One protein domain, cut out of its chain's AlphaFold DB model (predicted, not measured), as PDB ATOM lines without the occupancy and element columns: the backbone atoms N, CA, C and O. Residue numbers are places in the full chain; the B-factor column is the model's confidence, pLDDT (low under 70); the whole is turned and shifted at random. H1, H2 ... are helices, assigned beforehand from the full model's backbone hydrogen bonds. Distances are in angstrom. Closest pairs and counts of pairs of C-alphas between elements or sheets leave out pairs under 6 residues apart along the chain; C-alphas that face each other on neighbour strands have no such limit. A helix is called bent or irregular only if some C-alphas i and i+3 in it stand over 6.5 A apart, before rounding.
ATOM      1  N   LYS A 510     -28.077 -16.949  39.184       89.19
ATOM      2  CA  LYS A 510     -27.095 -16.596  38.150       89.19
ATOM      3  C   LYS A 510     -26.078 -17.716  37.912       89.19
ATOM      4  O   LYS A 510     -25.952 -18.156  36.779       89.19
ATOM      5  N   LEU A 511     -25.500 -18.299  38.970       91.06
ATOM      6  CA  LEU A 511     -24.552 -19.418  38.855       91.06
ATOM      7  C   LEU A 511     -25.154 -20.611  38.090       91.06
ATOM      8  O   LEU A 511     -24.503 -21.221  37.248       91.06
ATOM      9  N   ILE A 512     -26.421 -20.936  38.363       91.94
ATOM     10  CA  ILE A 512     -27.134 -22.044  37.708       91.94
ATOM     11  C   ILE A 512     -27.395 -21.731  36.225       91.94
ATOM     12  O   ILE A 512     -27.334 -22.632  35.383       91.94
ATOM     13  N   LYS A 513     -27.680 -20.466  35.889       91.62
ATOM     14  CA  LYS A 513     -27.812 -20.005  34.498       91.62
ATOM     15  C   LYS A 513     -26.467 -20.046  33.773       91.62
ATOM     16  O   LYS A 513     -26.424 -20.540  32.650       91.62
ATOM     17  N   ASP A 514     -25.388 -19.634  34.430       92.69
ATOM     18  CA  ASP A 514     -24.039 -19.621  33.860       92.69
ATOM     19  C   ASP A 514     -23.559 -21.043  33.539       92.69
ATOM     20  O   ASP A 514     -23.000 -21.268  32.470       92.69
ATOM     21  N   ILE A 515     -23.886 -22.042  34.372       93.69
ATOM     22  CA  ILE A 515     -23.640 -23.469  34.068       93.69
ATOM     23  C   ILE A 515     -24.314 -23.911  32.760       93.69
ATOM     24  O   ILE A 515     -23.757 -24.732  32.033       93.69
ATOM     25  N   LYS A 516     -25.511 -23.394  32.457       92.31
ATOM     26  CA  LYS A 516     -26.244 -23.693  31.212       92.31
ATOM     27  C   LYS A 516     -25.782 -22.844  30.024       92.31
ATOM     28  O   LYS A 516     -26.165 -23.145  28.899       92.31
ATOM     29  N   GLY A 517     -25.021 -21.784  30.282       92.81
ATOM     30  CA  GLY A 517     -24.536 -20.825  29.298       92.81
ATOM     31  C   GLY A 517     -23.014 -20.759  29.308       92.81
ATOM     32  O   GLY A 517     -22.354 -21.689  28.854       92.81
ATOM     33  N   GLU A 518     -22.469 -19.659  29.830       91.88
ATOM     34  CA  GLU A 518     -21.043 -19.307  29.755       91.88
ATOM     35  C   GLU A 518     -20.091 -20.420  30.223       91.88
ATOM     36  O   GLU A 518     -19.042 -20.640  29.619       91.88
ATOM     37  N   TYR A 519     -20.443 -21.149  31.281       93.25
ATOM     38  CA  TYR A 519     -19.578 -22.177  31.858       93.25
ATOM     39  C   TYR A 519     -19.743 -23.547  31.202       93.25
ATOM     40  O   TYR A 519     -18.910 -24.416  31.458       93.25
ATOM     41  N   TYR A 520     -20.767 -23.765  30.369       95.50
ATOM     42  CA  TYR A 520     -21.155 -25.105  29.924       95.50
ATOM     43  C   TYR A 520     -20.015 -25.860  29.231       95.50
ATOM     44  O   TYR A 520     -19.693 -26.977  29.634       95.50
ATOM     45  N   ASP A 521     -19.359 -25.253  28.238       95.94
ATOM     46  CA  ASP A 521     -18.326 -25.937  27.447       95.94
ATOM     47  C   ASP A 521     -17.077 -26.254  28.276       95.94
ATOM     48  O   ASP A 521     -16.563 -27.378  28.240       95.94
ATOM     49  N   LYS A 522     -16.617 -25.289  29.085       96.06
ATOM     50  CA  LYS A 522     -15.468 -25.475  29.983       96.06
ATOM     51  C   LYS A 522     -15.775 -26.519  31.058       96.06
ATOM     52  O   LYS A 522     -14.957 -27.398  31.317       96.06
ATOM     53  N   LEU A 523     -16.969 -26.463  31.648       96.50
ATOM     54  CA  LEU A 523     -17.424 -27.436  32.635       96.50
ATOM     55  C   LEU A 523     -17.533 -28.834  32.022       96.50
ATOM     56  O   LEU A 523     -17.041 -29.790  32.613       96.50
ATOM     57  N   LYS A 524     -18.131 -28.966  30.832       97.31
ATOM     58  CA  LYS A 524     -18.248 -30.243  30.114       97.31
ATOM     59  C   LYS A 524     -16.881 -30.839  29.837       97.31
ATOM     60  O   LYS A 524     -16.701 -32.035  30.053       97.31
ATOM     61  N   PHE A 525     -15.909 -30.026  29.430       96.38
ATOM     62  CA  PHE A 525     -14.538 -30.485  29.241       96.38
ATOM     63  C   PHE A 525     -13.937 -31.070  30.530       96.38
ATOM     64  O   PHE A 525     -13.483 -32.215  30.515       96.38
ATOM     65  N   GLU A 526     -13.986 -30.343  31.649       97.38
ATOM     66  CA  GLU A 526     -13.425 -30.815  32.925       97.38
ATOM     67  C   GLU A 526     -14.186 -32.033  33.483       97.38
ATOM     68  O   GLU A 526     -13.577 -32.996  33.953       97.38
ATOM     69  N   VAL A 527     -15.518 -32.063  33.350       97.88
ATOM     70  CA  VAL A 527     -16.351 -33.222  33.713       97.88
ATOM     71  C   VAL A 527     -15.952 -34.460  32.911       97.88
ATOM     72  O   VAL A 527     -15.848 -35.544  33.484       97.88
ATOM     73  N   LYS A 528     -15.674 -34.330  31.607       96.50
ATOM     74  CA  LYS A 528     -15.199 -35.454  30.780       96.50
ATOM     75  C   LYS A 528     -13.866 -36.008  31.287       96.50
ATOM     76  O   LYS A 528     -13.713 -37.228  31.322       96.50
ATOM     77  N   GLN A 529     -12.933 -35.150  31.708       96.12
ATOM     78  CA  GLN A 529     -11.655 -35.598  32.280       96.12
ATOM     79  C   GLN A 529     -11.875 -36.406  33.563       96.12
ATOM     80  O   GLN A 529     -11.351 -37.511  33.695       96.12
ATOM     81  N   LEU A 530     -12.712 -35.906  34.475       97.44
ATOM     82  CA  LEU A 530     -13.035 -36.621  35.712       97.44
ATOM     83  C   LEU A 530     -13.768 -37.938  35.450       97.44
ATOM     84  O   LEU A 530     -13.461 -38.943  36.085       97.44
ATOM     85  N   LEU A 531     -14.701 -37.965  34.495       97.62
ATOM     86  CA  LEU A 531     -15.413 -39.186  34.117       97.62
ATOM     87  C   LEU A 531     -14.475 -40.239  33.518       97.62
ATOM     88  O   LEU A 531     -14.641 -41.421  33.811       97.62
ATOM     89  N   LEU A 532     -13.464 -39.841  32.739       95.81
ATOM     90  CA  LEU A 532     -12.442 -40.773  32.256       95.81
ATOM     91  C   LEU A 532     -11.666 -41.404  33.415       95.81
ATOM     92  O   LEU A 532     -11.495 -42.620  33.430       95.81
ATOM     93  N   MET A 533     -11.261 -40.609  34.410       97.00
ATOM     94  CA  MET A 533     -10.586 -41.121  35.611       97.00
ATOM     95  C   MET A 533     -11.504 -42.018  36.448       97.00
ATOM     96  O   MET A 533     -11.071 -43.045  36.961       97.00
ATOM     97  N   PHE A 534     -12.783 -41.660  36.555       97.62
ATOM     98  CA  PHE A 534     -13.808 -42.460  37.222       97.62
ATOM     99  C   PHE A 534     -13.988 -43.834  36.566       97.62
ATOM    100  O   PHE A 534     -13.986 -44.842  37.268       97.62
ATOM    101  N   PHE A 535     -14.103 -43.900  35.236       97.31
ATOM    102  CA  PHE A 535     -14.243 -45.173  34.524       97.31
ATOM    103  C   PHE A 535     -12.942 -45.981  34.488       97.31
ATOM    104  O   PHE A 535     -12.999 -47.208  34.549       97.31
ATOM    105  N   ASP A 536     -11.780 -45.327  34.444       95.50
ATOM    106  CA  ASP A 536     -10.480 -45.982  34.633       95.50
ATOM    107  C   ASP A 536     -10.401 -46.646  36.005       95.50
ATOM    108  O   ASP A 536     -10.133 -47.840  36.100       95.50
ATOM    109  N   LYS A 537     -10.760 -45.915  37.065       94.94
ATOM    110  CA  LYS A 537     -10.772 -46.446  38.429       94.94
ATOM    111  C   LYS A 537     -11.792 -47.568  38.626       94.94
ATOM    112  O   LYS A 537     -11.515 -48.520  39.353       94.94
ATOM    113  N   ALA A 538     -12.938 -47.477  37.957       96.25
ATOM    114  CA  ALA A 538     -13.957 -48.517  37.980       96.25
ATOM    115  C   ALA A 538     -13.540 -49.778  37.202       96.25
ATOM    116  O   ALA A 538     -14.184 -50.820  37.334       96.25
ATOM    117  N   SER A 539     -12.500 -49.706  36.369       95.00
ATOM    118  CA  SER A 539     -12.080 -50.833  35.543       95.00
ATOM    119  C   SER A 539     -11.259 -51.843  36.341       95.00
ATOM    120  O   SER A 539     -10.346 -51.484  37.079       95.00
ATOM    121  N   ILE A 540     -11.552 -53.133  36.162       91.88
ATOM    122  CA  ILE A 540     -10.788 -54.234  36.768       91.88
ATOM    123  C   ILE A 540     -10.269 -55.119  35.637       91.88
ATOM    124  O   ILE A 540     -11.012 -55.928  35.081       91.88
ATOM    125  N   THR A 541      -8.989 -54.959  35.300       87.56
ATOM    126  CA  THR A 541      -8.337 -55.607  34.142       87.56
ATOM    127  C   THR A 541      -7.182 -56.540  34.530       87.56
ATOM    128  O   THR A 541      -6.594 -57.210  33.678       87.56
ATOM    129  N   ASN A 542      -6.875 -56.647  35.825       84.62
ATOM    130  CA  ASN A 542      -5.850 -57.526  36.386       84.62
ATOM    131  C   ASN A 542      -6.447 -58.800  37.016       84.62
ATOM    132  O   ASN A 542      -5.925 -59.326  37.999       84.62
ATOM    133  N   TRP A 543      -7.501 -59.379  36.423       84.56
ATOM    134  CA  TRP A 543      -8.128 -60.608  36.942       84.56
ATOM    135  C   TRP A 543      -7.183 -61.815  37.026       84.56
ATOM    136  O   TRP A 543      -7.500 -62.800  37.696       84.56
ATOM    137  N   LYS A 544      -5.999 -61.745  36.403       81.00
ATOM    138  CA  LYS A 544      -4.917 -62.724  36.572       81.00
ATOM    139  C   LYS A 544      -4.442 -62.834  38.024       81.00
ATOM    140  O   LYS A 544      -4.254 -63.963  38.470       81.00
ATOM    141  N   GLU A 545      -4.351 -61.717  38.742       80.75
ATOM    142  CA  GLU A 545      -3.884 -61.624  40.138       80.75
ATOM    143  C   GLU A 545      -4.983 -61.968  41.154       80.75
ATOM    144  O   GLU A 545      -4.710 -62.280  42.311       80.75
ATOM    145  N   ILE A 546      -6.244 -61.947  40.720       82.38
ATOM    146  CA  ILE A 546      -7.389 -62.256  41.572       82.38
ATOM    147  C   ILE A 546      -7.540 -63.787  41.706       82.38
ATOM    148  O   ILE A 546      -7.461 -64.510  40.700       82.38
ATOM    149  N   PRO A 547      -7.813 -64.310  42.922       84.12
ATOM    150  CA  PRO A 547      -8.041 -65.734  43.141       84.12
ATOM    151  C   PRO A 547      -9.085 -66.324  42.187       84.12
ATOM    152  O   PRO A 547     -10.158 -65.753  41.970       84.12
ATOM    153  N   TRP A 548      -8.790 -67.510  41.652       80.81
ATOM    154  CA  TRP A 548      -9.584 -68.157  40.604       80.81
ATOM    155  C   TRP A 548     -11.059 -68.362  40.984       80.81
ATOM    156  O   TRP A 548     -11.941 -68.136  40.160       80.81
ATOM    157  N   ASN A 549     -11.338 -68.706  42.247       81.06
ATOM    158  CA  ASN A 549     -12.700 -68.851  42.768       81.06
ATOM    159  C   ASN A 549     -13.496 -67.542  42.685       81.06
ATOM    160  O   ASN A 549     -14.659 -67.548  42.284       81.06
ATOM    161  N   THR A 550     -12.866 -66.413  43.015       83.44
ATOM    162  CA  THR A 550     -13.480 -65.083  42.926       83.44
ATOM    163  C   THR A 550     -13.735 -64.697  41.474       83.44
ATOM    164  O   THR A 550     -14.824 -64.214  41.157       83.44
ATOM    165  N   ALA A 551     -12.758 -64.923  40.590       85.12
ATOM    166  CA  ALA A 551     -12.901 -64.660  39.159       85.12
ATOM    167  C   ALA A 551     -14.054 -65.477  38.567       85.12
ATOM    168  O   ALA A 551     -14.973 -64.927  37.971       85.12
ATOM    169  N   ARG A 552     -14.097 -66.783  38.832       81.12
ATOM    170  CA  ARG A 552     -15.171 -67.659  38.354       81.12
ATOM    171  C   ARG A 552     -16.546 -67.260  38.896       81.12
ATOM    172  O   ARG A 552     -17.521 -67.237  38.149       81.12
ATOM    173  N   ALA A 553     -16.630 -66.913  40.181       80.50
ATOM    174  CA  ALA A 553     -17.867 -66.460  40.813       80.50
ATOM    175  C   ALA A 553     -18.412 -65.161  40.197       80.50
ATOM    176  O   ALA A 553     -19.630 -65.017  40.079       80.50
ATOM    177  N   ASN A 554     -17.530 -64.230  39.817       86.19
ATOM    178  CA  ASN A 554     -17.911 -62.998  39.129       86.19
ATOM    179  C   ASN A 554     -18.291 -63.267  37.672       86.19
ATOM    180  O   ASN A 554     -19.351 -62.821  37.242       86.19
ATOM    181  N   ALA A 555     -17.490 -64.042  36.936       85.81
ATOM    182  CA  ALA A 555     -17.752 -64.353  35.533       85.81
ATOM    183  C   ALA A 555     -19.102 -65.059  35.363       85.81
ATOM    184  O   ALA A 555     -19.897 -64.664  34.522       85.81
ATOM    185  N   SER A 556     -19.407 -66.028  36.230       79.94
ATOM    186  CA  SER A 556     -20.682 -66.755  36.215       79.94
ATOM    187  C   SER A 556     -21.900 -65.861  36.486       79.94
ATOM    188  O   SER A 556     -22.955 -66.075  35.898       79.94
ATOM    189  N   ARG A 557     -21.761 -64.848  37.352       81.06
ATOM    190  CA  ARG A 557     -22.845 -63.910  37.696       81.06
ATOM    191  C   ARG A 557     -23.054 -62.828  36.642       81.06
ATOM    192  O   ARG A 557     -24.186 -62.484  36.331       81.06
ATOM    193  N   VAL A 558     -21.962 -62.309  36.085       82.94
ATOM    194  CA  VAL A 558     -21.998 -61.304  35.013       82.94
ATOM    195  C   VAL A 558     -22.450 -61.931  33.687       82.94
ATOM    196  O   VAL A 558     -23.102 -61.261  32.888       82.94
ATOM    197  N   ASN A 559     -22.156 -63.217  33.466       77.88
ATOM    198  CA  ASN A 559     -22.556 -63.935  32.264       77.88
ATOM    199  C   ASN A 559     -24.060 -64.229  32.245       77.88
ATOM    200  O   ASN A 559     -24.660 -64.782  33.169       77.88
ATOM    201  N   SER A 560     -24.667 -63.881  31.120       64.38
ATOM    202  CA  SER A 560     -26.096 -63.884  30.929       64.38
ATOM    203  C   SER A 560     -26.734 -65.259  30.662       64.38
ATOM    204  O   SER A 560     -27.962 -65.341  30.700       64.38
ATOM    205  N   GLU A 561     -25.968 -66.322  30.407       60.47
ATOM    206  CA  GLU A 561     -26.484 -67.646  30.018       60.47
ATOM    207  C   GLU A 561     -26.456 -68.692  31.144       60.47
ATOM    208  O   GLU A 561     -27.307 -69.583  31.183       60.47
ATOM    209  N   GLN A 562     -25.572 -68.564  32.141       55.72
ATOM    210  CA  GLN A 562     -25.439 -69.525  33.261       55.72
ATOM    211  C   GLN A 562     -26.582 -69.450  34.302       55.72
ATOM    212  O   GLN A 562     -26.518 -70.004  35.400       55.72
ATOM    213  N   LYS A 563     -27.673 -68.785  33.919       55.81
ATOM    214  CA  LYS A 563     -28.684 -68.109  34.738       55.81
ATOM    215  C   LYS A 563     -29.782 -68.961  35.366       55.81
ATOM    216  O   LYS A 563     -30.634 -68.421  36.063       55.81
ATOM    217  N   ARG A 564     -29.839 -70.275  35.150       50.44
ATOM    218  CA  ARG A 564     -31.020 -71.049  35.587       50.44
ATOM    219  C   ARG A 564     -31.077 -71.385  37.085       50.44
ATOM    220  O   ARG A 564     -32.026 -72.057  37.475       50.44
ATOM    221  N   LYS A 565     -30.112 -70.979  37.929       48.00
ATOM    222  CA  LYS A 565     -30.084 -71.459  39.330       48.00
ATOM    223  C   LYS A 565     -29.812 -70.463  40.472       48.00
ATOM    224  O   LYS A 565     -30.185 -70.832  41.579       48.00
ATOM    225  N   LYS A 566     -29.236 -69.257  40.303       47.59
ATOM    226  CA  LYS A 566     -29.023 -68.300  41.428       47.59
ATOM    227  C   LYS A 566     -29.039 -66.819  40.994       47.59
ATOM    228  O   LYS A 566     -28.820 -66.520  39.830       47.59
ATOM    229  N   GLU A 567     -29.348 -65.957  41.966       54.62
ATOM    230  CA  GLU A 567     -29.666 -64.512  41.960       54.62
ATOM    231  C   GLU A 567     -29.080 -63.626  40.831       54.62
ATOM    232  O   GLU A 567     -27.891 -63.658  40.524       54.62
ATOM    233  N   ASN A 568     -29.943 -62.773  40.256       64.88
ATOM    234  CA  ASN A 568     -29.701 -61.893  39.100       64.88
ATOM    235  C   ASN A 568     -28.833 -60.654  39.430       64.88
ATOM    236  O   ASN A 568     -29.380 -59.557  39.566       64.88
ATOM    237  N   GLN A 569     -27.508 -60.789  39.545       81.50
ATOM    238  CA  GLN A 569     -26.626 -59.661  39.899       81.50
ATOM    239  C   GLN A 569     -25.361 -59.564  39.026       81.50
ATOM    240  O   GLN A 569     -24.764 -60.570  38.661       81.50
ATOM    241  N   LEU A 570     -24.928 -58.336  38.731       86.94
ATOM    242  CA  LEU A 570     -23.691 -57.983  38.040       86.94
ATOM    243  C   LEU A 570     -22.537 -57.902  39.041       86.94
ATOM    244  O   LEU A 570     -22.380 -56.927  39.782       86.94
ATOM    245  N   GLY A 571     -21.719 -58.949  39.029       87.12
ATOM    246  CA  GLY A 571     -20.588 -59.116  39.933       87.12
ATOM    247  C   GLY A 571     -20.981 -59.779  41.251       87.12
ATOM    248  O   GLY A 571     -22.104 -60.249  41.438       87.12
ATOM    249  N   TYR A 572     -20.015 -59.876  42.160       82.12
ATOM    250  CA  TYR A 572     -20.166 -60.567  43.436       82.12
ATOM    251  C   TYR A 572     -19.631 -59.723  44.590       82.12
ATOM    252  O   TYR A 572     -18.528 -59.180  44.514       82.12
ATOM    253  N   LEU A 573     -20.405 -59.674  45.674       77.12
ATOM    254  CA  LEU A 573     -19.996 -59.111  46.953       77.12
ATOM    255  C   LEU A 573     -19.551 -60.262  47.865       77.12
ATOM    256  O   LEU A 573     -20.380 -61.000  48.388       77.12
ATOM    257  N   GLY A 574     -18.239 -60.457  47.999       72.69
ATOM    258  CA  GLY A 574     -17.668 -61.538  48.807       72.69
ATOM    259  C   GLY A 574     -16.349 -61.121  49.443       72.69
ATOM    260  O   GLY A 574     -16.245 -60.057  50.042       72.69
ATOM    261  N   ALA A 575     -15.295 -61.923  49.259       69.50
ATOM    262  CA  ALA A 575     -13.944 -61.543  49.686       69.50
ATOM    263  C   ALA A 575     -13.458 -60.228  49.042       69.50
ATOM    264  O   ALA A 575     -12.606 -59.561  49.617       69.50
ATOM    265  N   TYR A 576     -14.036 -59.839  47.907       79.00
ATOM    266  CA  TYR A 576     -13.798 -58.572  47.225       79.00
ATOM    267  C   TYR A 576     -15.139 -57.897  46.911       79.00
ATOM    268  O   TYR A 576     -16.152 -58.579  46.729       79.00
ATOM    269  N   ARG A 577     -15.143 -56.562  46.826       84.75
ATOM    270  CA  ARG A 577     -16.331 -55.732  46.565       84.75
ATOM    271  C   ARG A 577     -16.516 -55.480  45.060       84.75
ATOM    272  O   ARG A 577     -16.606 -54.344  44.617       84.75
ATOM    273  N   HIS A 578     -16.545 -56.552  44.264       90.19
ATOM    274  CA  HIS A 578     -16.583 -56.483  42.791       90.19
ATOM    275  C   HIS A 578     -18.003 -56.410  42.199       90.19
ATOM    276  O   HIS A 578     -18.187 -56.558  40.989       90.19
ATOM    277  N   ARG A 579     -19.031 -56.204  43.028       91.00
ATOM    278  CA  ARG A 579     -20.381 -55.912  42.533       91.00
ATOM    279  C   ARG A 579     -20.408 -54.497  41.950       91.00
ATOM    280  O   ARG A 579     -19.793 -53.590  42.505       91.00
ATOM    281  N   TRP A 580     -21.062 -54.319  40.806       93.31
ATOM    282  CA  TRP A 580     -20.868 -53.122  39.976       93.31
ATOM    283  C   TRP A 580     -21.265 -51.811  40.662       93.31
ATOM    284  O   TRP A 580     -20.576 -50.808  40.502       93.31
ATOM    285  N   ASP A 581     -22.334 -51.812  41.455       92.12
ATOM    286  CA  ASP A 581     -22.747 -50.660  42.262       92.12
ATOM    287  C   ASP A 581     -21.636 -50.194  43.215       92.12
ATOM    288  O   ASP A 581     -21.361 -48.997  43.292       92.12
ATOM    289  N   MET A 582     -20.941 -51.135  43.860       92.44
ATOM    290  CA  MET A 582     -19.833 -50.837  44.771       92.44
ATOM    291  C   MET A 582     -18.627 -50.274  44.025       92.44
ATOM    292  O   MET A 582     -18.057 -49.274  44.452       92.44
ATOM    293  N   ILE A 583     -18.265 -50.885  42.894       95.12
ATOM    294  CA  ILE A 583     -17.144 -50.435  42.060       95.12
ATOM    295  C   ILE A 583     -17.347 -48.972  41.646       95.12
ATOM    296  O   ILE A 583     -16.444 -48.149  41.812       95.12
ATOM    297  N   PHE A 584     -18.538 -48.626  41.148       96.31
ATOM    298  CA  PHE A 584     -18.837 -47.254  40.746       96.31
ATOM    299  C   PHE A 584     -18.902 -46.302  41.942       96.31
ATOM    300  O   PHE A 584     -18.368 -45.203  41.860       96.31
ATOM    301  N   GLN A 585     -19.490 -46.691  43.073       93.81
ATOM    302  CA  GLN A 585     -19.529 -45.817  44.254       93.81
ATOM    303  C   GLN A 585     -18.138 -45.500  44.796       93.81
ATOM    304  O   GLN A 585     -17.839 -44.341  45.076       93.81
ATOM    305  N   GLU A 586     -17.282 -46.513  44.913       93.38
ATOM    306  CA  GLU A 586     -15.917 -46.338  45.405       93.38
ATOM    307  C   GLU A 586     -15.083 -45.483  44.452       93.38
ATOM    308  O   GLU A 586     -14.385 -44.571  44.898       93.38
ATOM    309  N   SER A 587     -15.222 -45.718  43.146       96.06
ATOM    310  CA  SER A 587     -14.558 -44.912  42.117       96.06
ATOM    311  C   SER A 587     -15.051 -43.468  42.126       96.06
ATOM    312  O   SER A 587     -14.258 -42.542  41.976       96.06
ATOM    313  N   TYR A 588     -16.353 -43.252  42.342       97.06
ATOM    314  CA  TYR A 588     -16.914 -41.909  42.446       97.06
ATOM    315  C   TYR A 588     -16.332 -41.169  43.649       97.06
ATOM    316  O   TYR A 588     -15.824 -40.061  43.493       97.06
ATOM    317  N   ASN A 589     -16.383 -41.785  44.834       94.81
ATOM    318  CA  ASN A 589     -15.874 -41.183  46.063       94.81
ATOM    319  C   ASN A 589     -14.386 -40.829  45.906       94.81
ATOM    320  O   ASN A 589     -13.987 -39.711  46.208       94.81
ATOM    321  N   GLU A 590     -13.570 -41.729  45.352       93.56
ATOM    322  CA  GLU A 590     -12.133 -41.485  45.182       93.56
ATOM    323  C   GLU A 590     -11.812 -40.301  44.256       93.56
ATOM    324  O   GLU A 590     -10.880 -39.540  44.538       93.56
ATOM    325  N   ILE A 591     -12.568 -40.144  43.165       95.81
ATOM    326  CA  ILE A 591     -12.314 -39.109  42.158       95.81
ATOM    327  C   ILE A 591     -12.955 -37.775  42.542       95.81
ATOM    328  O   ILE A 591     -12.274 -36.752  42.573       95.81
ATOM    329  N   PHE A 592     -14.251 -37.769  42.853       95.88
ATOM    330  CA  PHE A 592     -15.032 -36.539  43.015       95.88
ATOM    331  C   PHE A 592     -14.957 -35.930  44.418       95.88
ATOM    332  O   PHE A 592     -15.380 -34.793  44.599       95.88
ATOM    333  N   SER A 593     -14.400 -36.642  45.402       93.31
ATOM    334  CA  SER A 593     -14.175 -36.113  46.755       93.31
ATOM    335  C   SER A 593     -12.712 -35.732  47.020       93.31
ATOM    336  O   SER A 593     -12.314 -35.557  48.172       93.31
ATOM    337  N   ASN A 594     -11.883 -35.662  45.978       93.56
ATOM    338  CA  ASN A 594     -10.453 -35.411  46.098       93.56
ATOM    339  C   ASN A 594     -10.055 -34.187  45.266       93.56
ATOM    340  O   ASN A 594     -10.163 -34.186  44.035       93.56
ATOM    341  N   GLU A 595      -9.573 -33.146  45.941       92.25
ATOM    342  CA  GLU A 595      -9.164 -31.875  45.338       92.25
ATOM    343  C   GLU A 595      -8.085 -32.082  44.274       92.25
ATOM    344  O   GLU A 595      -8.097 -31.404  43.246       92.25
ATOM    345  N   ARG A 596      -7.196 -33.071  44.451       93.00
ATOM    346  CA  ARG A 596      -6.145 -33.387  43.470       93.00
ATOM    347  C   ARG A 596      -6.710 -33.576  42.060       93.00
ATOM    348  O   ARG A 596      -6.034 -33.235  41.093       93.00
ATOM    349  N   TYR A 597      -7.916 -34.130  41.951       94.38
ATOM    350  CA  TYR A 597      -8.590 -34.348  40.676       94.38
ATOM    351  C   TYR A 597      -9.557 -33.209  40.353       94.38
ATOM    352  O   TYR A 597      -9.560 -32.698  39.237       94.38
ATOM    353  N   THR A 598     -10.350 -32.770  41.332       94.94
ATOM    354  CA  THR A 598     -11.470 -31.839  41.108       94.94
ATOM    355  C   THR A 598     -11.075 -30.366  41.020       94.94
ATOM    356  O   THR A 598     -11.886 -29.562  40.562       94.94
ATOM    357  N   LYS A 599      -9.841 -29.991  41.385       94.00
ATOM    358  CA  LYS A 599      -9.380 -28.593  41.431       94.00
ATOM    359  C   LYS A 599      -9.713 -27.787  40.171       94.00
ATOM    360  O   LYS A 599     -10.298 -26.715  40.283       94.00
ATOM    361  N   LYS A 600      -9.404 -28.308  38.979       94.38
ATOM    362  CA  LYS A 600      -9.661 -27.602  37.708       94.38
ATOM    363  C   LYS A 600     -11.149 -27.384  37.434       94.38
ATOM    364  O   LYS A 600     -11.534 -26.332  36.934       94.38
ATOM    365  N   LEU A 601     -11.985 -28.357  37.800       95.44
ATOM    366  CA  LEU A 601     -13.436 -28.220  37.711       95.44
ATOM    367  C   LEU A 601     -13.932 -27.136  38.676       95.44
ATOM    368  O   LEU A 601     -14.741 -26.300  38.287       95.44
ATOM    369  N   LEU A 602     -13.428 -27.105  39.914       94.75
ATOM    370  CA  LEU A 602     -13.805 -26.086  40.900       94.75
ATOM    371  C   LEU A 602     -13.350 -24.675  40.488       94.75
ATOM    372  O   LEU A 602     -14.045 -23.700  40.759       94.75
ATOM    373  N   GLU A 603     -12.226 -24.558  39.776       94.31
ATOM    374  CA  GLU A 603     -11.721 -23.300  39.205       94.31
ATOM    375  C   GLU A 603     -12.592 -22.739  38.066       94.31
ATOM    376  O   GLU A 603     -12.432 -21.572  37.700       94.31
ATOM    377  N   VAL A 604     -13.528 -23.522  37.510       94.31
ATOM    378  CA  VAL A 604     -14.551 -23.001  36.584       94.31
ATOM    379  C   VAL A 604     -15.465 -22.002  37.293       94.31
ATOM    380  O   VAL A 604     -15.888 -21.023  36.685       94.31
ATOM    381  N   PHE A 605     -15.725 -22.206  38.584       91.31
ATOM    382  CA  PHE A 605     -16.625 -21.369  39.364       91.31
ATOM    383  C   PHE A 605     -15.858 -20.199  39.992       91.31
ATOM    384  O   PHE A 605     -14.803 -20.373  40.609       91.31
ATOM    385  N   THR A 606     -16.372 -18.981  39.839       81.69
ATOM    386  CA  THR A 606     -15.765 -17.754  40.390       81.69
ATOM    387  C   THR A 606     -16.183 -17.487  41.837       81.69
ATOM    388  O   THR A 606     -15.419 -16.898  42.596       81.69
ATOM    389  N   SER A 607     -17.357 -17.977  42.241       83.56
ATOM    390  CA  SER A 607     -17.910 -17.897  43.596       83.56
ATOM    391  C   SER A 607     -18.510 -19.246  44.016       83.56
ATOM    392  O   SER A 607     -18.673 -20.139  43.183       83.56
ATOM    393  N   ASN A 608     -18.849 -19.402  45.303       88.19
ATOM    394  CA  ASN A 608     -19.551 -20.578  45.843       88.19
ATOM    395  C   ASN A 608     -18.822 -21.924  45.625       88.19
ATOM    396  O   ASN A 608     -19.460 -22.977  45.552       88.19
ATOM    397  N   ARG A 609     -17.486 -21.922  45.520       91.44
ATOM    398  CA  ARG A 609     -16.696 -23.125  45.194       91.44
ATOM    399  C   ARG A 609     -16.897 -24.247  46.206       91.44
ATOM    400  O   ARG A 609     -17.084 -25.392  45.815       91.44
ATOM    401  N   GLU A 610     -16.912 -23.920  47.491       90.69
ATOM    402  CA  GLU A 610     -17.068 -24.867  48.598       90.69
ATOM    403  C   GLU A 610     -18.451 -25.526  48.601       90.69
ATOM    404  O   GLU A 610     -18.607 -26.715  48.901       90.69
ATOM    405  N   LYS A 611     -19.466 -24.742  48.231       90.50
ATOM    406  CA  LYS A 611     -20.849 -25.184  48.085       90.50
ATOM    407  C   LYS A 611     -20.985 -26.120  46.883       90.50
ATOM    408  O   LYS A 611     -21.564 -27.199  47.004       90.50
ATOM    409  N   VAL A 612     -20.374 -25.763  45.752       93.69
ATOM    410  CA  VAL A 612     -20.312 -26.620  44.559       93.69
ATOM    411  C   VAL A 612     -19.563 -27.921  44.855       93.69
ATOM    412  O   VAL A 612     -20.089 -28.988  44.557       93.69
ATOM    413  N   GLU A 613     -18.396 -27.872  45.504       95.50
ATOM    414  CA  GLU A 613     -17.646 -29.064  45.926       95.50
ATOM    415  C   GLU A 613     -18.496 -29.986  46.808       95.50
ATOM    416  O   GLU A 613     -18.556 -31.197  46.591       95.50
ATOM    417  N   SER A 614     -19.227 -29.412  47.765       93.31
ATOM    418  CA  SER A 614     -20.130 -30.172  48.629       93.31
ATOM    419  C   SER A 614     -21.248 -30.865  47.851       93.31
ATOM    420  O   SER A 614     -21.564 -32.025  48.128       93.31
ATOM    421  N   VAL A 615     -21.824 -30.189  46.855       93.25
ATOM    422  CA  VAL A 615     -22.859 -30.765  45.988       93.25
ATOM    423  C   VAL A 615     -22.291 -31.860  45.086       93.25
ATOM    424  O   VAL A 615     -22.926 -32.906  44.954       93.25
ATOM    425  N   LEU A 616     -21.083 -31.684  44.537       94.75
ATOM    426  CA  LEU A 616     -20.393 -32.712  43.744       94.75
ATOM    427  C   LEU A 616     -20.201 -34.004  44.548       94.75
ATOM    428  O   LEU A 616     -20.456 -35.093  44.036       94.75
ATOM    429  N   ILE A 617     -19.819 -33.892  45.821       93.94
ATOM    430  CA  ILE A 617     -19.688 -35.042  46.724       93.94
ATOM    431  C   ILE A 617     -21.064 -35.664  47.012       93.94
ATOM    432  O   ILE A 617     -21.245 -36.876  46.885       93.94
ATOM    433  N   ALA A 618     -22.058 -34.846  47.367       90.44
ATOM    434  CA  ALA A 618     -23.369 -35.321  47.807       90.44
ATOM    435  C   ALA A 618     -24.236 -35.924  46.683       90.44
ATOM    436  O   ALA A 618     -25.144 -36.711  46.963       90.44
ATOM    437  N   MET A 619     -23.991 -35.570  45.417       92.19
ATOM    438  CA  MET A 619     -24.844 -35.982  44.298       92.19
ATOM    439  C   MET A 619     -24.533 -37.370  43.716       92.19
ATOM    440  O   MET A 619     -25.220 -37.775  42.776       92.19
ATOM    441  N   ARG A 620     -23.561 -38.120  44.268       93.31
ATOM    442  CA  ARG A 620     -23.185 -39.480  43.819       93.31
ATOM    443  C   ARG A 620     -24.399 -40.336  43.472       93.31
ATOM    444  O   ARG A 620     -24.516 -40.846  42.361       93.31
ATOM    445  N   ASP A 621     -25.321 -40.465  44.419       89.12
ATOM    446  CA  ASP A 621     -26.469 -41.365  44.295       89.12
ATOM    447  C   ASP A 621     -27.529 -40.827  43.315       89.12
ATOM    448  O   ASP A 621     -28.247 -41.603  42.687       89.12
ATOM    449  N   LYS A 622     -27.588 -39.505  43.090       90.38
ATOM    450  CA  LYS A 622     -28.418 -38.907  42.026       90.38
ATOM    451  C   LYS A 622     -27.833 -39.148  40.633       90.38
ATOM    452  O   LYS A 622     -28.593 -39.257  39.670       90.38
ATOM    453  N   PHE A 623     -26.508 -39.207  40.524       94.69
ATOM    454  CA  PHE A 623     -25.825 -39.527  39.276       94.69
ATOM    455  C   PHE A 623     -25.925 -41.020  38.950       94.69
ATOM    456  O   PHE A 623     -26.401 -41.362  37.872       94.69
ATOM    457  N   LEU A 624     -25.538 -41.898  39.880       92.75
ATOM    458  CA  LEU A 624     -25.485 -43.348  39.660       92.75
ATOM    459  C   LEU A 624     -26.878 -44.014  39.660       92.75
ATOM    460  O   LEU A 624     -27.127 -44.934  38.874       92.75
ATOM    461  N   GLY A 625     -27.802 -43.540  40.500       88.50
ATOM    462  CA  GLY A 625     -29.093 -44.186  40.761       88.50
ATOM    463  C   GLY A 625     -29.055 -45.143  41.959       88.50
ATOM    464  O   GLY A 625     -28.106 -45.135  42.747       88.50
ATOM    465  N   LYS A 626     -30.112 -45.953  42.113       86.12
ATOM    466  CA  LYS A 626     -30.225 -46.927  43.213       86.12
ATOM    467  C   LYS A 626     -29.266 -48.101  43.021       86.12
ATOM    468  O   LYS A 626     -28.946 -48.469  41.887       86.12
ATOM    469  N   ASN A 627     -28.830 -48.719  44.120       86.44
ATOM    470  CA  ASN A 627     -27.864 -49.821  44.059       86.44
ATOM    471  C   ASN A 627     -28.409 -50.998  43.238       86.44
ATOM    472  O   ASN A 627     -27.720 -51.518  42.357       86.44
ATOM    473  N   ASP A 628     -29.659 -51.380  43.504       83.69
ATOM    474  CA  ASP A 628     -30.339 -52.500  42.857       83.69
ATOM    475  C   ASP A 628     -30.485 -52.326  41.344       83.69
ATOM    476  O   ASP A 628     -30.286 -53.284  40.601       83.69
ATOM    477  N   GLU A 629     -30.732 -51.112  40.859       86.06
ATOM    478  CA  GLU A 629     -30.753 -50.812  39.426       86.06
ATOM    479  C   GLU A 629     -29.386 -51.016  38.761       86.06
ATOM    480  O   GLU A 629     -29.299 -51.522  37.636       86.06
ATOM    481  N   ILE A 630     -28.304 -50.645  39.451       88.75
ATOM    482  CA  ILE A 630     -26.947 -50.712  38.904       88.75
ATOM    483  C   ILE A 630     -26.469 -52.156  38.833       88.75
ATOM    484  O   ILE A 630     -26.027 -52.585  37.763       88.75
ATOM    485  N   TYR A 631     -26.577 -52.922  39.925       87.56
ATOM    486  CA  TYR A 631     -26.133 -54.315  39.923       87.56
ATOM    487  C   TYR A 631     -27.145 -55.267  39.278       87.56
ATOM    488  O   TYR A 631     -26.808 -56.413  39.008       87.56
ATOM    489  N   SER A 632     -28.375 -54.846  38.991       83.81
ATOM    490  CA  SER A 632     -29.342 -55.697  38.292       83.81
ATOM    491  C   SER A 632     -28.934 -55.961  36.840       83.81
ATOM    492  O   SER A 632     -28.463 -55.082  36.115       83.81
ATOM    493  N   LEU A 633     -29.182 -57.189  36.384       75.81
ATOM    494  CA  LEU A 633     -29.050 -57.597  34.981       75.81
ATOM    495  C   LEU A 633     -30.233 -57.151  34.102       75.81
ATOM    496  O   LEU A 633     -30.205 -57.366  32.891       75.81
ATOM    497  N   LYS A 634     -31.292 -56.566  34.680       74.00
ATOM    498  CA  LYS A 634     -32.452 -56.093  33.913       74.00
ATOM    499  C   LYS A 634     -32.034 -54.938  32.997       74.00
ATOM    500  O   LYS A 634     -31.516 -53.929  33.463       74.00
ATOM    501  N   ALA A 635     -32.307 -55.088  31.700       63.75
ATOM    502  CA  ALA A 635     -32.058 -54.043  30.707       63.75
ATOM    503  C   ALA A 635     -33.049 -52.866  30.821       63.75
ATOM    504  O   ALA A 635     -32.721 -51.738  30.461       63.75
ATOM    505  N   ASN A 636     -34.242 -53.118  31.370       65.31
ATOM    506  CA  ASN A 636     -35.217 -52.079  31.686       65.31
ATOM    507  C   ASN A 636     -34.900 -51.511  33.074       65.31
ATOM    508  O   ASN A 636     -35.056 -52.206  34.079       65.31
ATOM    509  N   SER A 637     -34.442 -50.264  33.112       70.19
ATOM    510  CA  SER A 637     -34.184 -49.492  34.330       70.19
ATOM    511  C   SER A 637     -34.653 -48.060  34.109       70.19
ATOM    512  O   SER A 637     -34.591 -47.570  32.981       70.19
ATOM    513  N   ASP A 638     -35.101 -47.388  35.167       77.06
ATOM    514  CA  ASP A 638     -35.456 -45.968  35.116       77.06
ATOM    515  C   ASP A 638     -34.221 -45.072  35.303       77.06
ATOM    516  O   ASP A 638     -34.199 -43.928  34.830       77.06
ATOM    517  N   SER A 639     -33.142 -45.612  35.885       86.25
ATOM    518  CA  SER A 639     -31.839 -44.951  35.971       86.25
ATOM    519  C   SER A 639     -31.268 -44.606  34.592       86.25
ATOM    520  O   SER A 639     -31.001 -45.454  33.736       86.25
ATOM    521  N   HIS A 640     -31.007 -43.314  34.394       92.62
ATOM    522  CA  HIS A 640     -30.368 -42.797  33.187       92.62
ATOM    523  C   HIS A 640     -28.918 -43.279  33.073       92.62
ATOM    524  O   HIS A 640     -28.473 -43.619  31.976       92.62
ATOM    525  N   PHE A 641     -28.208 -43.380  34.202       94.88
ATOM    526  CA  PHE A 641     -26.853 -43.925  34.246       94.88
ATOM    527  C   PHE A 641     -26.840 -45.383  33.797       94.88
ATOM    528  O   PHE A 641     -26.057 -45.742  32.921       94.88
ATOM    529  N   LYS A 642     -27.769 -46.208  34.301       92.56
ATOM    530  CA  LYS A 642     -27.891 -47.612  33.888       92.56
ATOM    531  C   LYS A 642     -28.180 -47.751  32.392       92.56
ATOM    532  O   LYS A 642     -27.561 -48.582  31.733       92.56
ATOM    533  N   LYS A 643     -29.066 -46.918  31.832       93.19
ATOM    534  CA  LYS A 643     -29.344 -46.897  30.382       93.19
ATOM    535  C   LYS A 643     -28.091 -46.587  29.561       93.19
ATOM    536  O   LYS A 643     -27.858 -47.239  28.547       93.19
ATOM    537  N   LEU A 644     -27.287 -45.607  29.980       94.50
ATOM    538  CA  LEU A 644     -26.022 -45.294  29.308       94.50
ATOM    539  C   LEU A 644     -24.987 -46.411  29.487       94.50
ATOM    540  O   LEU A 644     -24.308 -46.757  28.527       94.50
ATOM    541  N   LEU A 645     -24.923 -47.019  30.673       94.00
ATOM    542  CA  LEU A 645     -24.039 -48.143  30.976       94.00
ATOM    543  C   LEU A 645     -24.343 -49.370  30.108       94.00
ATOM    544  O   LEU A 645     -23.419 -50.007  29.625       94.00
ATOM    545  N   ILE A 646     -25.618 -49.686  29.866       91.75
ATOM    546  CA  ILE A 646     -26.012 -50.776  28.956       91.75
ATOM    547  C   ILE A 646     -25.531 -50.488  27.530       91.75
ATOM    548  O   ILE A 646     -24.984 -51.375  26.877       91.75
ATOM    549  N   ARG A 647     -25.686 -49.238  27.073       91.81
ATOM    550  CA  ARG A 647     -25.273 -48.805  25.729       91.81
ATOM    551  C   ARG A 647     -23.768 -48.881  25.498       91.81
ATOM    552  O   ARG A 647     -23.371 -49.024  24.352       91.81
ATOM    553  N   LEU A 648     -22.942 -48.839  26.551       92.81
ATOM    554  CA  LEU A 648     -21.494 -49.058  26.419       92.81
ATOM    555  C   LEU A 648     -21.155 -50.420  25.797       92.81
ATOM    556  O   LEU A 648     -20.070 -50.585  25.251       92.81
ATOM    557  N   TYR A 649     -22.068 -51.389  25.891       91.31
ATOM    558  CA  TYR A 649     -21.882 -52.737  25.362       91.31
ATOM    559  C   TYR A 649     -22.602 -52.966  24.025       91.31
ATOM    560  O   TYR A 649     -22.689 -54.108  23.557       91.31
ATOM    561  N   ASP A 650     -23.167 -51.930  23.402       88.62
ATOM    562  CA  ASP A 650     -23.782 -52.065  22.083       88.62
ATOM    563  C   ASP A 650     -22.708 -52.404  21.037       88.62
ATOM    564  O   ASP A 650     -21.721 -51.696  20.879       88.62
ATOM    565  N   GLY A 651     -22.880 -53.532  20.343       84.44
ATOM    566  CA  GLY A 651     -21.893 -54.047  19.387       84.44
ATOM    567  C   GLY A 651     -20.736 -54.840  20.008       84.44
ATOM    568  O   GLY A 651     -19.962 -55.432  19.259       84.44
ATOM    569  N   GLU A 652     -20.630 -54.924  21.340       87.00
ATOM    570  CA  GLU A 652     -19.641 -55.792  21.992       87.00
ATOM    571  C   GLU A 652     -20.025 -57.270  21.857       87.00
ATOM    572  O   GLU A 652     -21.167 -57.657  22.119       87.00
ATOM    573  N   GLU A 653     -19.039 -58.108  21.526       82.25
ATOM    574  CA  GLU A 653     -19.185 -59.568  21.485       82.25
ATOM    575  C   GLU A 653     -19.569 -60.133  22.866       82.25
ATOM    576  O   GLU A 653     -20.513 -60.913  22.995       82.25
ATOM    577  N   ASN A 654     -18.900 -59.662  23.925       83.69
ATOM    578  CA  ASN A 654     -19.169 -60.046  25.313       83.69
ATOM    579  C   ASN A 654     -20.082 -59.027  26.007       83.69
ATOM    580  O   ASN A 654     -19.659 -58.289  26.897       83.69
ATOM    581  N   ASN A 655     -21.351 -58.967  25.607       87.31
ATOM    582  CA  ASN A 655     -22.320 -58.072  26.234       87.31
ATOM    583  C   ASN A 655     -23.013 -58.756  27.439       87.31
ATOM    584  O   ASN A 655     -23.812 -59.671  27.231       87.31
ATOM    585  N   PRO A 656     -22.801 -58.303  28.692       85.62
ATOM    586  CA  PRO A 656     -23.406 -58.922  29.879       85.62
ATOM    587  C   PRO A 656     -24.938 -58.760  29.949       85.62
ATOM    588  O   PRO A 656     -25.618 -59.473  30.690       85.62
ATOM    589  N   PHE A 657     -25.508 -57.846  29.161       84.44
ATOM    590  CA  PHE A 657     -26.944 -57.567  29.094       84.44
ATOM    591  C   PHE A 657     -27.679 -58.361  28.009       84.44
ATOM    592  O   PHE A 657     -28.911 -58.383  28.007       84.44
ATOM    593  N   LYS A 658     -26.959 -59.031  27.103       79.00
ATOM    594  CA  LYS A 658     -27.539 -59.889  26.058       79.00
ATOM    595  C   LYS A 658     -27.179 -61.350  26.325       79.00
ATOM    596  O   LYS A 658     -26.100 -61.595  26.854       79.00
ATOM    597  N   PRO A 659     -28.041 -62.327  25.992       65.25
ATOM    598  CA  PRO A 659     -27.642 -63.733  25.948       65.25
ATOM    599  C   PRO A 659     -26.467 -63.875  24.969       65.25
ATOM    600  O   PRO A 659     -26.631 -63.584  23.785       65.25
ATOM    601  N   SER A 660     -25.280 -64.210  25.471       59.50
ATOM    602  CA  SER A 660     -24.062 -64.373  24.670       59.50
ATOM    603  C   SER A 660     -23.637 -65.834  24.692       59.50
ATOM    604  O   SER A 660     -23.455 -66.365  25.783       59.50
ATOM    605  N   SER A 661     -23.341 -66.423  23.532       45.91
ATOM    606  CA  SER A 661     -22.936 -67.830  23.355       45.91
ATOM    607  C   SER A 661     -21.605 -68.230  24.017       45.91
ATOM    608  O   SER A 661     -21.134 -69.354  23.833       45.91
ATOM    609  N   VAL A 662     -20.953 -67.324  24.754       56.28
ATOM    610  CA  VAL A 662     -19.716 -67.612  25.485       56.28
ATOM    611  C   VAL A 662     -20.070 -68.377  26.754       56.28
ATOM    612  O   VAL A 662     -20.365 -67.803  27.804       56.28
ATOM    613  N   ILE A 663     -20.024 -69.704  26.663       55.28
ATOM    614  CA  ILE A 663     -20.072 -70.584  27.828       55.28
ATOM    615  C   ILE A 663     -18.754 -70.395  28.577       55.28
ATOM    616  O   ILE A 663     -17.751 -71.002  28.227       55.28
ATOM    617  N   VAL A 664     -18.742 -69.558  29.617       61.84
ATOM    618  CA  VAL A 664     -17.587 -69.473  30.524       61.84
ATOM    619  C   VAL A 664     -17.450 -70.831  31.220       61.84
ATOM    620  O   VAL A 664     -18.244 -71.163  32.100       61.84
ATOM    621  N   GLY A 665     -16.514 -71.674  30.785       54.03
ATOM    622  CA  GLY A 665     -16.402 -73.044  31.275       54.03
ATOM    623  C   GLY A 665     -16.047 -73.141  32.766       54.03
ATOM    624  O   GLY A 665     -16.000 -72.169  33.519       54.03
ATOM    625  N   LYS A 666     -15.711 -74.355  33.218       56.16
ATOM    626  CA  LYS A 666     -14.987 -74.525  34.496       56.16
ATOM    627  C   LYS A 666     -13.566 -73.933  34.436       56.16
ATOM    628  O   LYS A 666     -12.900 -73.912  35.471       56.16
ATOM    629  N   ASP A 667     -13.127 -73.493  33.257       65.06
ATOM    630  CA  ASP A 667     -11.816 -72.916  33.008       65.06
ATOM    631  C   ASP A 667     -11.688 -71.515  33.631       65.06
ATOM    632  O   ASP A 667     -12.505 -70.604  33.444       65.06
ATOM    633  N   THR A 668     -10.633 -71.365  34.424       73.62
ATOM    634  CA  THR A 668     -10.296 -70.128  35.123       73.62
ATOM    635  C   THR A 668      -9.795 -69.063  34.151       73.62
ATOM    636  O   THR A 668     -10.089 -67.883  34.349       73.62
ATOM    637  N   ASP A 669      -9.078 -69.447  33.096       81.56
ATOM    638  CA  ASP A 669      -8.460 -68.489  32.182       81.56
ATOM    639  C   ASP A 669      -9.493 -67.841  31.261       81.56
ATOM    640  O   ASP A 669      -9.443 -66.630  31.038       81.56
ATOM    641  N   GLU A 670     -10.487 -68.603  30.800       82.25
ATOM    642  CA  GLU A 670     -11.643 -68.065  30.072       82.25
ATOM    643  C   GLU A 670     -12.450 -67.090  30.936       82.25
ATOM    644  O   GLU A 670     -12.774 -65.990  30.488       82.25
ATOM    645  N   SER A 671     -12.703 -67.446  32.203       84.56
ATOM    646  CA  SER A 671     -13.398 -66.575  33.162       84.56
ATOM    647  C   SER A 671     -12.672 -65.238  33.338       84.56
ATOM    648  O   SER A 671     -13.291 -64.174  33.307       84.56
ATOM    649  N   LYS A 672     -11.344 -65.283  33.503       88.06
ATOM    650  CA  LYS A 672     -10.502 -64.092  33.669       88.06
ATOM    651  C   LYS A 672     -10.441 -63.252  32.391       88.06
ATOM    652  O   LYS A 672     -10.535 -62.031  32.476       88.06
ATOM    653  N   LYS A 673     -10.331 -63.876  31.211       88.12
ATOM    654  CA  LYS A 673     -10.367 -63.178  29.911       88.12
ATOM    655  C   LYS A 673     -11.706 -62.477  29.679       88.12
ATOM    656  O   LYS A 673     -11.710 -61.309  29.303       88.12
ATOM    657  N   TYR A 674     -12.817 -63.162  29.951       87.88
ATOM    658  CA  TYR A 674     -14.159 -62.586  29.861       87.88
ATOM    659  C   TYR A 674     -14.300 -61.365  30.776       87.88
ATOM    660  O   TYR A 674     -14.688 -60.291  30.322       87.88
ATOM    661  N   LEU A 675     -13.908 -61.488  32.047       89.75
ATOM    662  CA  LEU A 675     -13.985 -60.378  32.997       89.75
ATOM    663  C   LEU A 675     -13.070 -59.207  32.629       89.75
ATOM    664  O   LEU A 675     -13.524 -58.072  32.701       89.75
ATOM    665  N   ASN A 676     -11.842 -59.461  32.170       91.06
ATOM    666  CA  ASN A 676     -10.952 -58.408  31.666       91.06
ATOM    667  C   ASN A 676     -11.567 -57.634  30.492       91.06
ATOM    668  O   ASN A 676     -11.251 -56.468  30.310       91.06
ATOM    669  N   ASN A 677     -12.417 -58.266  29.680       90.00
ATOM    670  CA  ASN A 677     -13.088 -57.591  28.574       90.00
ATOM    671  C   ASN A 677     -14.323 -56.803  29.039       90.00
ATOM    672  O   ASN A 677     -14.521 -55.664  28.607       90.00
ATOM    673  N   VAL A 678     -15.135 -57.406  29.913       91.06
ATOM    674  CA  VAL A 678     -16.413 -56.842  30.360       91.06
ATOM    675  C   VAL A 678     -16.233 -55.745  31.409       91.06
ATOM    676  O   VAL A 678     -17.013 -54.801  31.416       91.06
ATOM    677  N   LEU A 679     -15.222 -55.831  32.272       93.31
ATOM    678  CA  LEU A 679     -14.948 -54.854  33.334       93.31
ATOM    679  C   LEU A 679     -13.872 -53.829  32.957       93.31
ATOM    680  O   LEU A 679     -13.342 -53.155  33.833       93.31
ATOM    681  N   ASP A 680     -13.552 -53.690  31.672       94.44
ATOM    682  CA  ASP A 680     -12.706 -52.606  31.161       94.44
ATOM    683  C   ASP A 680     -13.578 -51.423  30.715       94.44
ATOM    684  O   ASP A 680     -13.792 -51.172  29.524       94.44
ATOM    685  N   PHE A 681     -14.143 -50.709  31.690       95.50
ATOM    686  CA  PHE A 681     -15.009 -49.563  31.423       95.50
ATOM    687  C   PHE A 681     -14.266 -48.401  30.759       95.50
ATOM    688  O   PHE A 681     -14.884 -47.657  30.000       95.50
ATOM    689  N   ARG A 682     -12.954 -48.257  30.980       94.44
ATOM    690  CA  ARG A 682     -12.122 -47.259  30.296       94.44
ATOM    691  C   ARG A 682     -12.081 -47.491  28.794       94.44
ATOM    692  O   ARG A 682     -12.263 -46.548  28.019       94.44
ATOM    693  N   ARG A 683     -11.861 -48.733  28.363       94.19
ATOM    694  CA  ARG A 683     -11.922 -49.085  26.941       94.19
ATOM    695  C   ARG A 683     -13.311 -48.824  26.374       94.19
ATOM    696  O   ARG A 683     -13.419 -48.287  25.277       94.19
ATOM    697  N   LEU A 684     -14.358 -49.187  27.114       92.69
ATOM    698  CA  LEU A 684     -15.743 -49.052  26.665       92.69
ATOM    699  C   LEU A 684     -16.183 -47.588  26.528       92.69
ATOM    700  O   LEU A 684     -16.764 -47.221  25.512       92.69
ATOM    701  N   ILE A 685     -15.869 -46.729  27.503       93.38
ATOM    702  CA  ILE A 685     -16.258 -45.309  27.476       93.38
ATOM    703  C   ILE A 685     -15.521 -44.511  26.393       93.38
ATOM    704  O   ILE A 685     -16.008 -43.471  25.953       93.38
ATOM    705  N   SER A 686     -14.352 -44.996  25.965       86.31
ATOM    706  CA  SER A 686     -13.540 -44.371  24.914       86.31
ATOM    707  C   SER A 686     -14.091 -44.615  23.502       86.31
ATOM    708  O   SER A 686     -13.570 -44.045  22.544       86.31
ATOM    709  N   LYS A 687     -15.115 -45.466  23.356       80.44
ATOM    710  CA  LYS A 687     -15.805 -45.724  22.089       80.44
ATOM    711  C   LYS A 687     -16.971 -44.769  21.924       80.44
ATOM    712  O   LYS A 687     -17.712 -44.563  22.880       80.44
ATOM    713  N   ASP A 688     -17.168 -44.282  20.699       67.62
ATOM    714  CA  ASP A 688     -18.316 -43.465  20.300       67.62
ATOM    715  C   ASP A 688     -18.576 -42.262  21.236       67.62
ATOM    716  O   ASP A 688     -17.892 -42.023  22.225       67.62
ATOM    717  N   ASN A 689     -19.581 -41.435  20.956       84.00
ATOM    718  CA  ASN A 689     -19.897 -40.264  21.794       84.00
ATOM    719  C   ASN A 689     -20.505 -40.647  23.172       84.00
ATOM    720  O   ASN A 689     -21.378 -39.947  23.692       84.00
ATOM    721  N   HIS A 690     -20.120 -41.783  23.766       91.69
ATOM    722  CA  HIS A 690     -20.596 -42.238  25.070       91.69
ATOM    723  C   HIS A 690     -20.152 -41.301  26.190       91.69
ATOM    724  O   HIS A 690     -20.990 -40.893  26.997       91.69
ATOM    725  N   LEU A 691     -18.874 -40.912  26.211       94.94
ATOM    726  CA  LEU A 691     -18.344 -39.995  27.220       94.94
ATOM    727  C   LEU A 691     -19.113 -38.664  27.249       94.94
ATOM    728  O   LEU A 691     -19.415 -38.157  28.326       94.94
ATOM    729  N   ASP A 692     -19.486 -38.130  26.081       95.31
ATOM    730  CA  ASP A 692     -20.285 -36.903  25.986       95.31
ATOM    731  C   ASP A 692     -21.672 -37.057  26.615       95.31
ATOM    732  O   ASP A 692     -22.093 -36.191  27.380       95.31
ATOM    733  N   LYS A 693     -22.347 -38.188  26.380       96.44
ATOM    734  CA  LYS A 693     -23.659 -38.476  26.984       96.44
ATOM    735  C   LYS A 693     -23.577 -38.610  28.505       96.44
ATOM    736  O   LYS A 693     -24.477 -38.155  29.210       96.44
ATOM    737  N   PHE A 694     -22.514 -39.227  29.027       97.25
ATOM    738  CA  PHE A 694     -22.294 -39.294  30.474       97.25
ATOM    739  C   PHE A 694     -21.981 -37.917  31.066       97.25
ATOM    740  O   PHE A 694     -22.493 -37.603  32.138       97.25
ATOM    741  N   ALA A 695     -21.205 -37.081  30.370       97.44
ATOM    742  CA  ALA A 695     -20.918 -35.714  30.805       97.44
ATOM    743  C   ALA A 695     -22.178 -34.835  30.825       97.44
ATOM    744  O   ALA A 695     -22.404 -34.107  31.787       97.44
ATOM    745  N   GLU A 696     -23.037 -34.952  29.812       97.19
ATOM    746  CA  GLU A 696     -24.340 -34.279  29.767       97.19
ATOM    747  C   GLU A 696     -25.246 -34.707  30.922       97.19
ATOM    748  O   GLU A 696     -25.806 -33.856  31.614       97.19
ATOM    749  N   LEU A 697     -25.343 -36.017  31.180       97.31
ATOM    750  CA  LEU A 697     -26.084 -36.535  32.329       97.31
ATOM    751  C   LEU A 697     -25.510 -36.006  33.650       97.31
ATOM    752  O   LEU A 697     -26.270 -35.628  34.539       97.31
ATOM    753  N   TYR A 698     -24.184 -35.976  33.788       98.00
ATOM    754  CA  TYR A 698     -23.521 -35.492  34.995       98.00
ATOM    755  C   TYR A 698     -23.819 -34.010  35.247       98.00
ATOM    756  O   TYR A 698     -24.232 -33.650  36.348       98.00
ATOM    757  N   ILE A 699     -23.686 -33.157  34.224       97.88
ATOM    758  CA  ILE A 699     -23.993 -31.721  34.324       97.88
ATOM    759  C   ILE A 699     -25.471 -31.499  34.649       97.88
ATOM    760  O   ILE A 699     -25.783 -30.680  35.511       97.88
ATOM    761  N   LEU A 700     -26.380 -32.254  34.023       96.75
ATOM    762  CA  LEU A 700     -27.805 -32.196  34.350       96.75
ATOM    763  C   LEU A 700     -28.038 -32.487  35.841       96.75
ATOM    764  O   LEU A 700     -28.727 -31.731  36.519       96.75
ATOM    765  N   ARG A 701     -27.408 -33.538  36.383       96.31
ATOM    766  CA  ARG A 701     -27.537 -33.899  37.805       96.31
ATOM    767  C   ARG A 701     -26.883 -32.903  38.750       96.31
ATOM    768  O   ARG A 701     -27.392 -32.725  39.859       96.31
ATOM    769  N   LEU A 702     -25.812 -32.242  38.322       96.44
ATOM    770  CA  LEU A 702     -25.220 -31.130  39.055       96.44
ATOM    771  C   LEU A 702     -26.196 -29.955  39.138       96.44
ATOM    772  O   LEU A 702     -26.462 -29.476  40.236       96.44
TER     773      LEU A 702
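This is residues 510 to 702 of the 764 residues of an uncharacterized protein of Paenibacillus barcinonensis (UniProt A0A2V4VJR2). An elongated helical body is built along the long helix H2, with H4 and H5 packed on one of its sides and H12 crossing it on another; H3 and H10 pair as a small head at one end of the long axis, and H1 sits at the other end. H7 and H8 pack on H4, H6 meets H4 end to end, H9 lies side by side with H12, and short H11 packs on H2. The printed part has 193 residues, with twelve named helices, H1 to H12 in order, and no named strand; its class is all helix. It is compact, with a radius of gyration of the C-alphas of 17.8 A, yet only just elongated, spanning 58 by 29 by 26 A.

Find C-alpha 510 at (-27.095, -16.596, 38.150), where H1, residues 510 to 516, begins. H2, residues 520 to 538, starts at (-21.155, -25.105, 29.924) and runs 25.8 A. Next come H3, residues 548 to 558, 15.2 A, and H4, residues 580 to 592, 17.8 A. H5, residues 595 to 602, is irregular: C-alphas 597 and 600 are 7.4 A apart. Then read H6, 609 to 618; H7, 620 to 624; H8, 627 to 631; H9, 640 to 647; H10, 668 to 678, 15.4 A; and H11, 681 to 685. H12, residues 690 to 702, runs 18.4 A to (-25.220, -31.130, 39.055).

Look first at Asp 514 and Tyr 520, the closest C-alphas of H1 and H2 at 7.3 A, close but not clearly touching. H2 touches H4 with residues 530 to 538 alone, closest at C-alphas 537 and 587, 5.5 A, at a steep tilt of 52 degrees, opposite ways. H2 touches H12, closest at C-alphas 528 and 695, 5.7 A. H4 is the hub, touching five helices, among them H8, closest at C-alphas 581 and 630, 5.4 A. H9 and H12 touch at a shallow tilt of 6 degrees, opposite ways, with C-alphas 644 and 694 closest, 7.2 A. H3 and H10 touch at C-alphas 555 and 671, 5.4 A; H3 and H4 are apart. Every O i to N i+4 pair is within hydrogen-bond range in H2, H3, H4 and H6 to H12; H1 has 2 of 3 and H5 2 of 4.

The two C-alphas farthest apart are those of Lys 510 and Lys 666, 59.3 A. The printed part has no cut. Two links are long, residues 559 to 579 and 648 to 667. Mean pLDDT of the printed part is 86.5; look for values under 70 at residues 560 to 568, 575, 635 to 636, 659 to 667 and 688.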